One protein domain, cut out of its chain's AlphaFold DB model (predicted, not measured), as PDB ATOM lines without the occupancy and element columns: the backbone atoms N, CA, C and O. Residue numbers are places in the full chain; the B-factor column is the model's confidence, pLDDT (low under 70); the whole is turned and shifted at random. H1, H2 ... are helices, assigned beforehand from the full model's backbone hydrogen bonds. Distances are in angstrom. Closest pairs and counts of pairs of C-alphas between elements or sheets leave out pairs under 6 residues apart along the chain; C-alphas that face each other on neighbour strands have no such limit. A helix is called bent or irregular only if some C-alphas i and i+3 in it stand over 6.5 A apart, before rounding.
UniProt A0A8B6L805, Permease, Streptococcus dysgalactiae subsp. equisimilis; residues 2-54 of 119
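This is residues 2 to 54 of the 119 residues of the protein "Permease" of Streptococcus dysgalactiae subsp. equisimilis (UniProt A0A8B6L805). Two long helices, H2 and H1, make an open, flat V joined by the tight link of residues 24 to 28, with the space between them empty. H2 bends partway along, its second arm turning toward the side where H1 lies. The 53 printed residues hold two named helices, H1 then H2, and no named strand, an all-helix domain. It is only just loose, close to extended, with a radius of gyration of the C-alphas of 14.6 A and spans of 42 by 34 by 8 A.

H2, residues 29 to 52, was assigned as one helix by its hydrogen bonds but is bent: C-alphas 41 and 44 are 6.6 A apart. Its arms, H2a, residues 29 to 41, and H2b, residues 44 to 52, are near each other, at a shallow tilt of 34 degrees, only just short of steep. H1, residues 2 to 23, is apart from both arms. In H1, H2a and H2b every O i to N i+4 pair is within hydrogen-bond range.

H2a is 18.5 A long, from C-alpha 29 at (23.171, 40.603, -36.660). H2b ends at C-alpha 52, (46.775, 21.110, -24.377). H1 is 31.6 A long, from C-alpha 2 at (32.684, 6.895, -43.312).

The two C-alphas farthest apart, of Lys 24 and Ser 54, are 42.1 A apart. The printed part has no cut. Mean pLDDT of the printed part is 84.4; residue 54 is under 70.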
ATOM      1  N   LEU A   2      34.119   6.638 -43.550       82.31
ATOM      2  CA  LEU A   2      32.684   6.895 -43.312       82.31
ATOM      3  C   LEU A   2      32.356   7.839 -42.123       82.31
ATOM      4  O   LEU A   2      31.615   8.798 -42.328       82.31
ATOM      5  N   PRO A   3      32.950   7.687 -40.918       83.00
ATOM      6  CA  PRO A   3      32.660   8.584 -39.790       83.00
ATOM      7  C   PRO A   3      33.133  10.034 -40.003       83.00
ATOM      8  O   PRO A   3      32.527  10.969 -39.482       83.00
ATOM      9  N   ILE A   4      34.181  10.241 -40.806       83.25
ATOM     10  CA  ILE A   4      34.677  11.581 -41.155       83.25
ATOM     11  C   ILE A   4      33.670  12.279 -42.076       83.25
ATOM     12  O   ILE A   4      33.350  13.444 -41.861       83.25
ATOM     13  N   ILE A   5      33.119  11.548 -43.052       86.31
ATOM     14  CA  ILE A   5      32.092  12.049 -43.978       86.31
ATOM     15  C   ILE A   5      30.800  12.394 -43.224       86.31
ATOM     16  O   ILE A   5      30.205  13.443 -43.468       86.31
ATOM     17  N   VAL A   6      30.390  11.563 -42.263       88.88
ATOM     18  CA  VAL A   6      29.221  11.840 -41.408       88.88
ATOM     19  C   VAL A   6      29.434  13.107 -40.567       88.88
ATOM     20  O   VAL A   6      28.555  13.962 -40.516       88.88
ATOM     21  N   LYS A   7      30.618  13.306 -39.973       82.44
ATOM     22  CA  LYS A   7      30.939  14.563 -39.270       82.44
ATOM     23  C   LYS A   7      30.937  15.775 -40.204       82.44
ATOM     24  O   LYS A   7      30.343  16.798 -39.873       82.44
ATOM     25  N   ALA A   8      31.593  15.670 -41.359       87.00
ATOM     26  CA  ALA A   8      31.686  16.760 -42.326       87.00
ATOM     27  C   ALA A   8      30.303  17.179 -42.852       87.00
ATOM     28  O   ALA A   8      29.980  18.366 -42.859       87.00
ATOM     29  N   SER A   9      29.456  16.210 -43.212       89.12
ATOM     30  CA  SER A   9      28.067  16.470 -43.619       89.12
ATOM     31  C   SER A   9      27.232  17.075 -42.488       89.12
ATOM     32  O   SER A   9      26.455  17.992 -42.742       89.12
ATOM     33  N   GLY A  10      27.453  16.660 -41.236       89.44
ATOM     34  CA  GLY A  10      26.856  17.295 -40.060       89.44
ATOM     35  C   GLY A  10      27.185  18.788 -39.953       89.44
ATOM     36  O   GLY A  10      26.282  19.599 -39.764       89.44
ATOM     37  N   PHE A  11      28.448  19.184 -40.149       85.50
ATOM     38  CA  PHE A  11      28.820  20.606 -40.159       85.50
ATOM     39  C   PHE A  11      28.151  21.379 -41.294       85.50
ATOM     40  O   PHE A  11      27.658  22.484 -41.070       85.50
ATOM     41  N   ILE A  12      28.079  20.792 -42.490       91.88
ATOM     42  CA  ILE A  12      27.388  21.406 -43.632       91.88
ATOM     43  C   ILE A  12      25.902  21.613 -43.308       91.88
ATOM     44  O   ILE A  12      25.376  22.702 -43.535       91.88
ATOM     45  N   LEU A  13      25.235  20.618 -42.716       94.38
ATOM     46  CA  LEU A  13      23.836  20.725 -42.295       94.38
ATOM     47  C   LEU A  13      23.625  21.828 -41.254       94.38
ATOM     48  O   LEU A  13      22.672  22.596 -41.367       94.38
ATOM     49  N   VAL A  14      24.524  21.956 -40.276       90.88
ATOM     50  CA  VAL A  14      24.467  23.031 -39.273       90.88
ATOM     51  C   VAL A  14      24.631  24.409 -39.924       90.88
ATOM     52  O   VAL A  14      23.889  25.332 -39.588       90.88
ATOM     53  N   ILE A  15      25.545  24.555 -40.890       90.06
ATOM     54  CA  ILE A  15      25.738  25.809 -41.639       90.06
ATOM     55  C   ILE A  15      24.479  26.157 -42.447       90.06
ATOM     56  O   ILE A  15      24.021  27.300 -42.415       90.06
ATOM     57  N   LEU A  16      23.889  25.175 -43.137       93.81
ATOM     58  CA  LEU A  16      22.650  25.358 -43.895       93.81
ATOM     59  C   LEU A  16      21.483  25.752 -42.983       93.81
ATOM     60  O   LEU A  16      20.744  26.684 -43.298       93.81
ATOM     61  N   LEU A  17      21.344  25.099 -41.828       92.06
ATOM     62  CA  LEU A  17      20.326  25.433 -40.837       92.06
ATOM     63  C   LEU A  17      20.490  26.872 -40.333       92.06
ATOM     64  O   LEU A  17      19.521  27.631 -40.319       92.06
ATOM     65  N   ALA A  18      21.712  27.275 -39.975       87.94
ATOM     66  CA  ALA A  18      22.006  28.641 -39.552       87.94
ATOM     67  C   ALA A  18      21.662  29.668 -40.647       87.94
ATOM     68  O   ALA A  18      21.114  30.731 -40.347       87.94
ATOM     69  N   TYR A  19      21.917  29.343 -41.919       89.56
ATOM     70  CA  TYR A  19      21.549  30.191 -43.054       89.56
ATOM     71  C   TYR A  19      20.026  30.333 -43.217       89.56
ATOM     72  O   TYR A  19      19.530  31.449 -43.387       89.56
ATOM     73  N   VAL A  20      19.267  29.238 -43.097       93.19
ATOM     74  CA  VAL A  20      17.793  29.272 -43.144       93.19
ATOM     75  C   VAL A  20      17.223  30.083 -41.977       93.19
ATOM     76  O   VAL A  20      16.323  30.899 -42.173       93.19
ATOM     77  N   LEU A  21      17.761  29.913 -40.767       89.12
ATOM     78  CA  LEU A  21      17.355  30.688 -39.588       89.12
ATOM     79  C   LEU A  21      17.664  32.184 -39.738       89.12
ATOM     80  O   LEU A  21      16.868  33.020 -39.307       89.12
ATOM     81  N   LYS A  22      18.783  32.523 -40.391       87.25
ATOM     82  CA  LYS A  22      19.121  33.902 -40.760       87.25
ATOM     83  C   LYS A  22      18.116  34.476 -41.761       87.25
ATOM     84  O   LYS A  22      17.646  35.590 -41.557       87.25
ATOM     85  N   GLN A  23      17.746  33.730 -42.809       87.19
ATOM     86  CA  GLN A  23      16.738  34.185 -43.780       87.19
ATOM     87  C   GLN A  23      15.358  34.399 -43.145       87.19
ATOM     88  O   GLN A  23      14.664  35.343 -43.506       87.19
ATOM     89  N   LYS A  24      14.968  33.561 -42.176       88.69
ATOM     90  CA  LYS A  24      13.701  33.702 -41.439       88.69
ATOM     91  C   LYS A  24      13.700  34.833 -40.399       88.69
ATOM     92  O   LYS A  24      12.710  34.992 -39.695       88.69
ATOM     93  N   GLY A  25      14.793  35.590 -40.264       82.31
ATOM     94  CA  GLY A  25      14.905  36.706 -39.318       82.31
ATOM     95  C   GLY A  25      15.056  36.296 -37.850       82.31
ATOM     96  O   GLY A  25      15.090  37.162 -36.984       82.31
ATOM     97  N   ILE A  26      15.181  34.995 -37.560       83.50
ATOM     98  CA  ILE A  26      15.377  34.472 -36.197       83.50
ATOM     99  C   ILE A  26      16.810  34.763 -35.725       83.50
ATOM    100  O   ILE A  26      17.034  35.087 -34.563       83.50
ATOM    101  N   LEU A  27      17.789  34.677 -36.635       82.25
ATOM    102  CA  LEU A  27      19.165  35.113 -36.386       82.25
ATOM    103  C   LEU A  27      19.393  36.522 -36.951       82.25
ATOM    104  O   LEU A  27      19.670  36.692 -38.139       82.25
ATOM    105  N   THR A  28      19.326  37.527 -36.084       79.81
ATOM    106  CA  THR A  28      19.721  38.909 -36.381       79.81
ATOM    107  C   THR A  28      21.230  39.125 -36.195       79.81
ATOM    108  O   THR A  28      21.940  38.328 -35.572       79.81
ATOM    109  N   SER A  29      21.752  40.222 -36.752       76.62
ATOM    110  CA  SER A  29      23.171  40.603 -36.660       76.62
ATOM    111  C   SER A  29      23.655  40.807 -35.217       76.62
ATOM    112  O   SER A  29      24.813  40.511 -34.918       76.62
ATOM    113  N   GLU A  30      22.774  41.241 -34.312       79.56
ATOM    114  CA  GLU A  30      23.078  41.375 -32.882       79.56
ATOM    115  C   GLU A  30      23.392  40.028 -32.225       79.56
ATOM    116  O   GLU A  30      24.381  39.910 -31.496       79.56
ATOM    117  N   HIS A  31      22.624  38.979 -32.545       80.31
ATOM    118  CA  HIS A  31      22.904  37.629 -32.054       80.31
ATOM    119  C   HIS A  31      24.246  37.112 -32.576       80.31
ATOM    120  O   HIS A  31      24.989  36.480 -31.828       80.31
ATOM    121  N   GLY A  32      24.612  37.448 -33.818       81.31
ATOM    122  CA  GLY A  32      25.926  37.116 -34.377       81.31
ATOM    123  C   GLY A  32      27.086  37.698 -33.563       81.31
ATOM    124  O   GLY A  32      28.064  36.998 -33.293       81.31
ATOM    125  N   ARG A  33      26.963  38.952 -33.106       82.94
ATOM    126  CA  ARG A  33      27.968  39.579 -32.233       82.94
ATOM    127  C   ARG A  33      28.041  38.885 -30.872       82.94
ATOM    128  O   ARG A  33      29.144  38.597 -30.415       82.94
ATOM    129  N   GLY A  34      26.895  38.579 -30.257       85.00
ATOM    130  CA  GLY A  34      26.837  37.848 -28.985       85.00
ATOM    131  C   GLY A  34      27.497  36.468 -29.070       85.00
ATOM    132  O   GLY A  34      28.347  36.133 -28.247       85.00
ATOM    133  N   PHE A  35      27.194  35.713 -30.129       84.50
ATOM    134  CA  PHE A  35      27.841  34.430 -30.402       84.50
ATOM    135  C   PHE A  35      29.353  34.572 -30.582       84.50
ATOM    136  O   PHE A  35      30.100  33.798 -29.993       84.50
ATOM    137  N   SER A  36      29.813  35.566 -31.346       82.94
ATOM    138  CA  SER A  36      31.247  35.780 -31.582       82.94
ATOM    139  C   SER A  36      32.006  36.101 -30.289       82.94
ATOM    140  O   SER A  36      33.094  35.574 -30.070       82.94
ATOM    141  N   ILE A  37      31.408  36.891 -29.386       86.88
ATOM    142  CA  ILE A  37      31.984  37.181 -28.063       86.88
ATOM    143  C   ILE A  37      32.108  35.900 -27.234       86.88
ATOM    144  O   ILE A  37      33.182  35.614 -26.719       86.88
ATOM    145  N   ILE A  38      31.049  35.091 -27.140       89.31
ATOM    146  CA  ILE A  38      31.090  33.823 -26.390       89.31
ATOM    147  C   ILE A  38      32.158  32.889 -26.970       89.31
ATOM    148  O   ILE A  38      32.926  32.272 -26.229       89.31
ATOM    149  N   LEU A  39      32.242  32.821 -28.298       85.62
ATOM    150  CA  LEU A  39      33.188  31.963 -28.997       85.62
ATOM    151  C   LEU A  39      34.631  32.393 -28.697       85.62
ATOM    152  O   LEU A  39      35.438  31.555 -28.298       85.62
ATOM    153  N   MET A  40      34.922  33.694 -28.803       84.62
ATOM    154  CA  MET A  40      36.243  34.293 -28.559       84.62
ATOM    155  C   MET A  40      36.659  34.290 -27.088       84.62
ATOM    156  O   MET A  40      37.821  34.035 -26.784       84.62
ATOM    157  N   THR A  41      35.731  34.553 -26.171       85.12
ATOM    158  CA  THR A  41      36.039  34.736 -24.746       85.12
ATOM    159  C   THR A  41      35.940  33.444 -23.940       85.12
ATOM    160  O   THR A  41      36.636  33.310 -22.939       85.12
ATOM    161  N   VAL A  42      35.104  32.487 -24.351       88.88
ATOM    162  CA  VAL A  42      34.842  31.266 -23.571       88.88
ATOM    163  C   VAL A  42      35.229  30.019 -24.352       88.88
ATOM    164  O   VAL A  42      36.084  29.252 -23.914       88.88
ATOM    165  N   THR A  43      34.635  29.808 -25.529       86.19
ATOM    166  CA  THR A  43      34.800  28.545 -26.263       86.19
ATOM    167  C   THR A  43      36.249  28.310 -26.684       86.19
ATOM    168  O   THR A  43      36.753  27.203 -26.510       86.19
ATOM    169  N   LEU A  44      36.932  29.338 -27.193       82.88
ATOM    170  CA  LEU A  44      38.330  29.246 -27.616       82.88
ATOM    171  C   LEU A  44      39.292  28.934 -26.473       82.88
ATOM    172  O   LEU A  44      39.993  27.927 -26.580       82.88
ATOM    173  N   PRO A  45      39.322  29.705 -25.369       82.94
ATOM    174  CA  PRO A  45      40.173  29.370 -24.232       82.94
ATOM    175  C   PRO A  45      39.928  27.951 -23.712       82.94
ATOM    176  O   PRO A  45      40.878  27.204 -23.492       82.94
ATOM    177  N   CYS A  46      38.665  27.529 -23.597       84.94
ATOM    178  CA  CYS A  46      38.331  26.169 -23.175       84.94
ATOM    179  C   CYS A  46      38.824  25.104 -24.169       84.94
ATOM    180  O   CYS A  46      39.400  24.100 -23.750       84.94
ATOM    181  N   ALA A  47      38.637  25.313 -25.475       80.19
ATOM    182  CA  ALA A  47      39.107  24.387 -26.506       80.19
ATOM    183  C   ALA A  47      40.634  24.241 -26.481       80.19
ATOM    184  O   ALA A  47      41.147  23.126 -26.609       80.19
ATOM    185  N   LEU A  48      41.356  25.342 -26.254       78.25
ATOM    186  CA  LEU A  48      42.806  25.330 -26.090       78.25
ATOM    187  C   LEU A  48      43.214  24.529 -24.854       78.25
ATOM    188  O   LEU A  48      44.019  23.615 -24.987       78.25
ATOM    189  N   LEU A  49      42.612  24.790 -23.689       82.06
ATOM    190  CA  LEU A  49      42.904  24.058 -22.447       82.06
ATOM    191  C   LEU A  49      42.662  22.545 -22.577       82.06
ATOM    192  O   LEU A  49      43.451  21.731 -22.096       82.06
ATOM    193  N   VAL A  50      41.582  22.144 -23.251       80.00
ATOM    194  CA  VAL A  50      41.280  20.723 -23.488       80.00
ATOM    195  C   VAL A  50      42.280  20.093 -24.461       80.00
ATOM    196  O   VAL A  50      42.677  18.941 -24.270       80.00
ATOM    197  N   SER A  51      42.697  20.835 -25.487       73.19
ATOM    198  CA  SER A  51      43.645  20.354 -26.499       73.19
ATOM    199  C   SER A  51      45.066  20.233 -25.938       73.19
ATOM    200  O   SER A  51      45.787  19.294 -26.276       73.19
ATOM    201  N   THR A  52      45.456  21.127 -25.024       72.75
ATOM    202  CA  THR A  52      46.775  21.110 -24.377       72.75
ATOM    203  C   THR A  52      46.885  20.103 -23.238       72.75
ATOM    204  O   THR A  52      47.997  19.714 -22.896       72.75
ATOM    205  N   ARG A  53      45.772  19.593 -22.689       70.75
ATOM    206  CA  ARG A  53      45.784  18.574 -21.620       70.75
ATOM    207  C   ARG A  53      46.552  17.297 -21.989       70.75
ATOM    208  O   ARG A  53      47.066  16.622 -21.107       70.75
ATOM    209  N   SER A  54      46.623  16.949 -23.276       64.62
ATOM    210  CA  SER A  54      47.403  15.802 -23.771       64.62
ATOM    211  C   SER A  54      48.876  16.115 -24.063       64.62
ATOM    212  O   SER A  54      49.603  15.226 -24.499       64.62
TER     213      SER A  54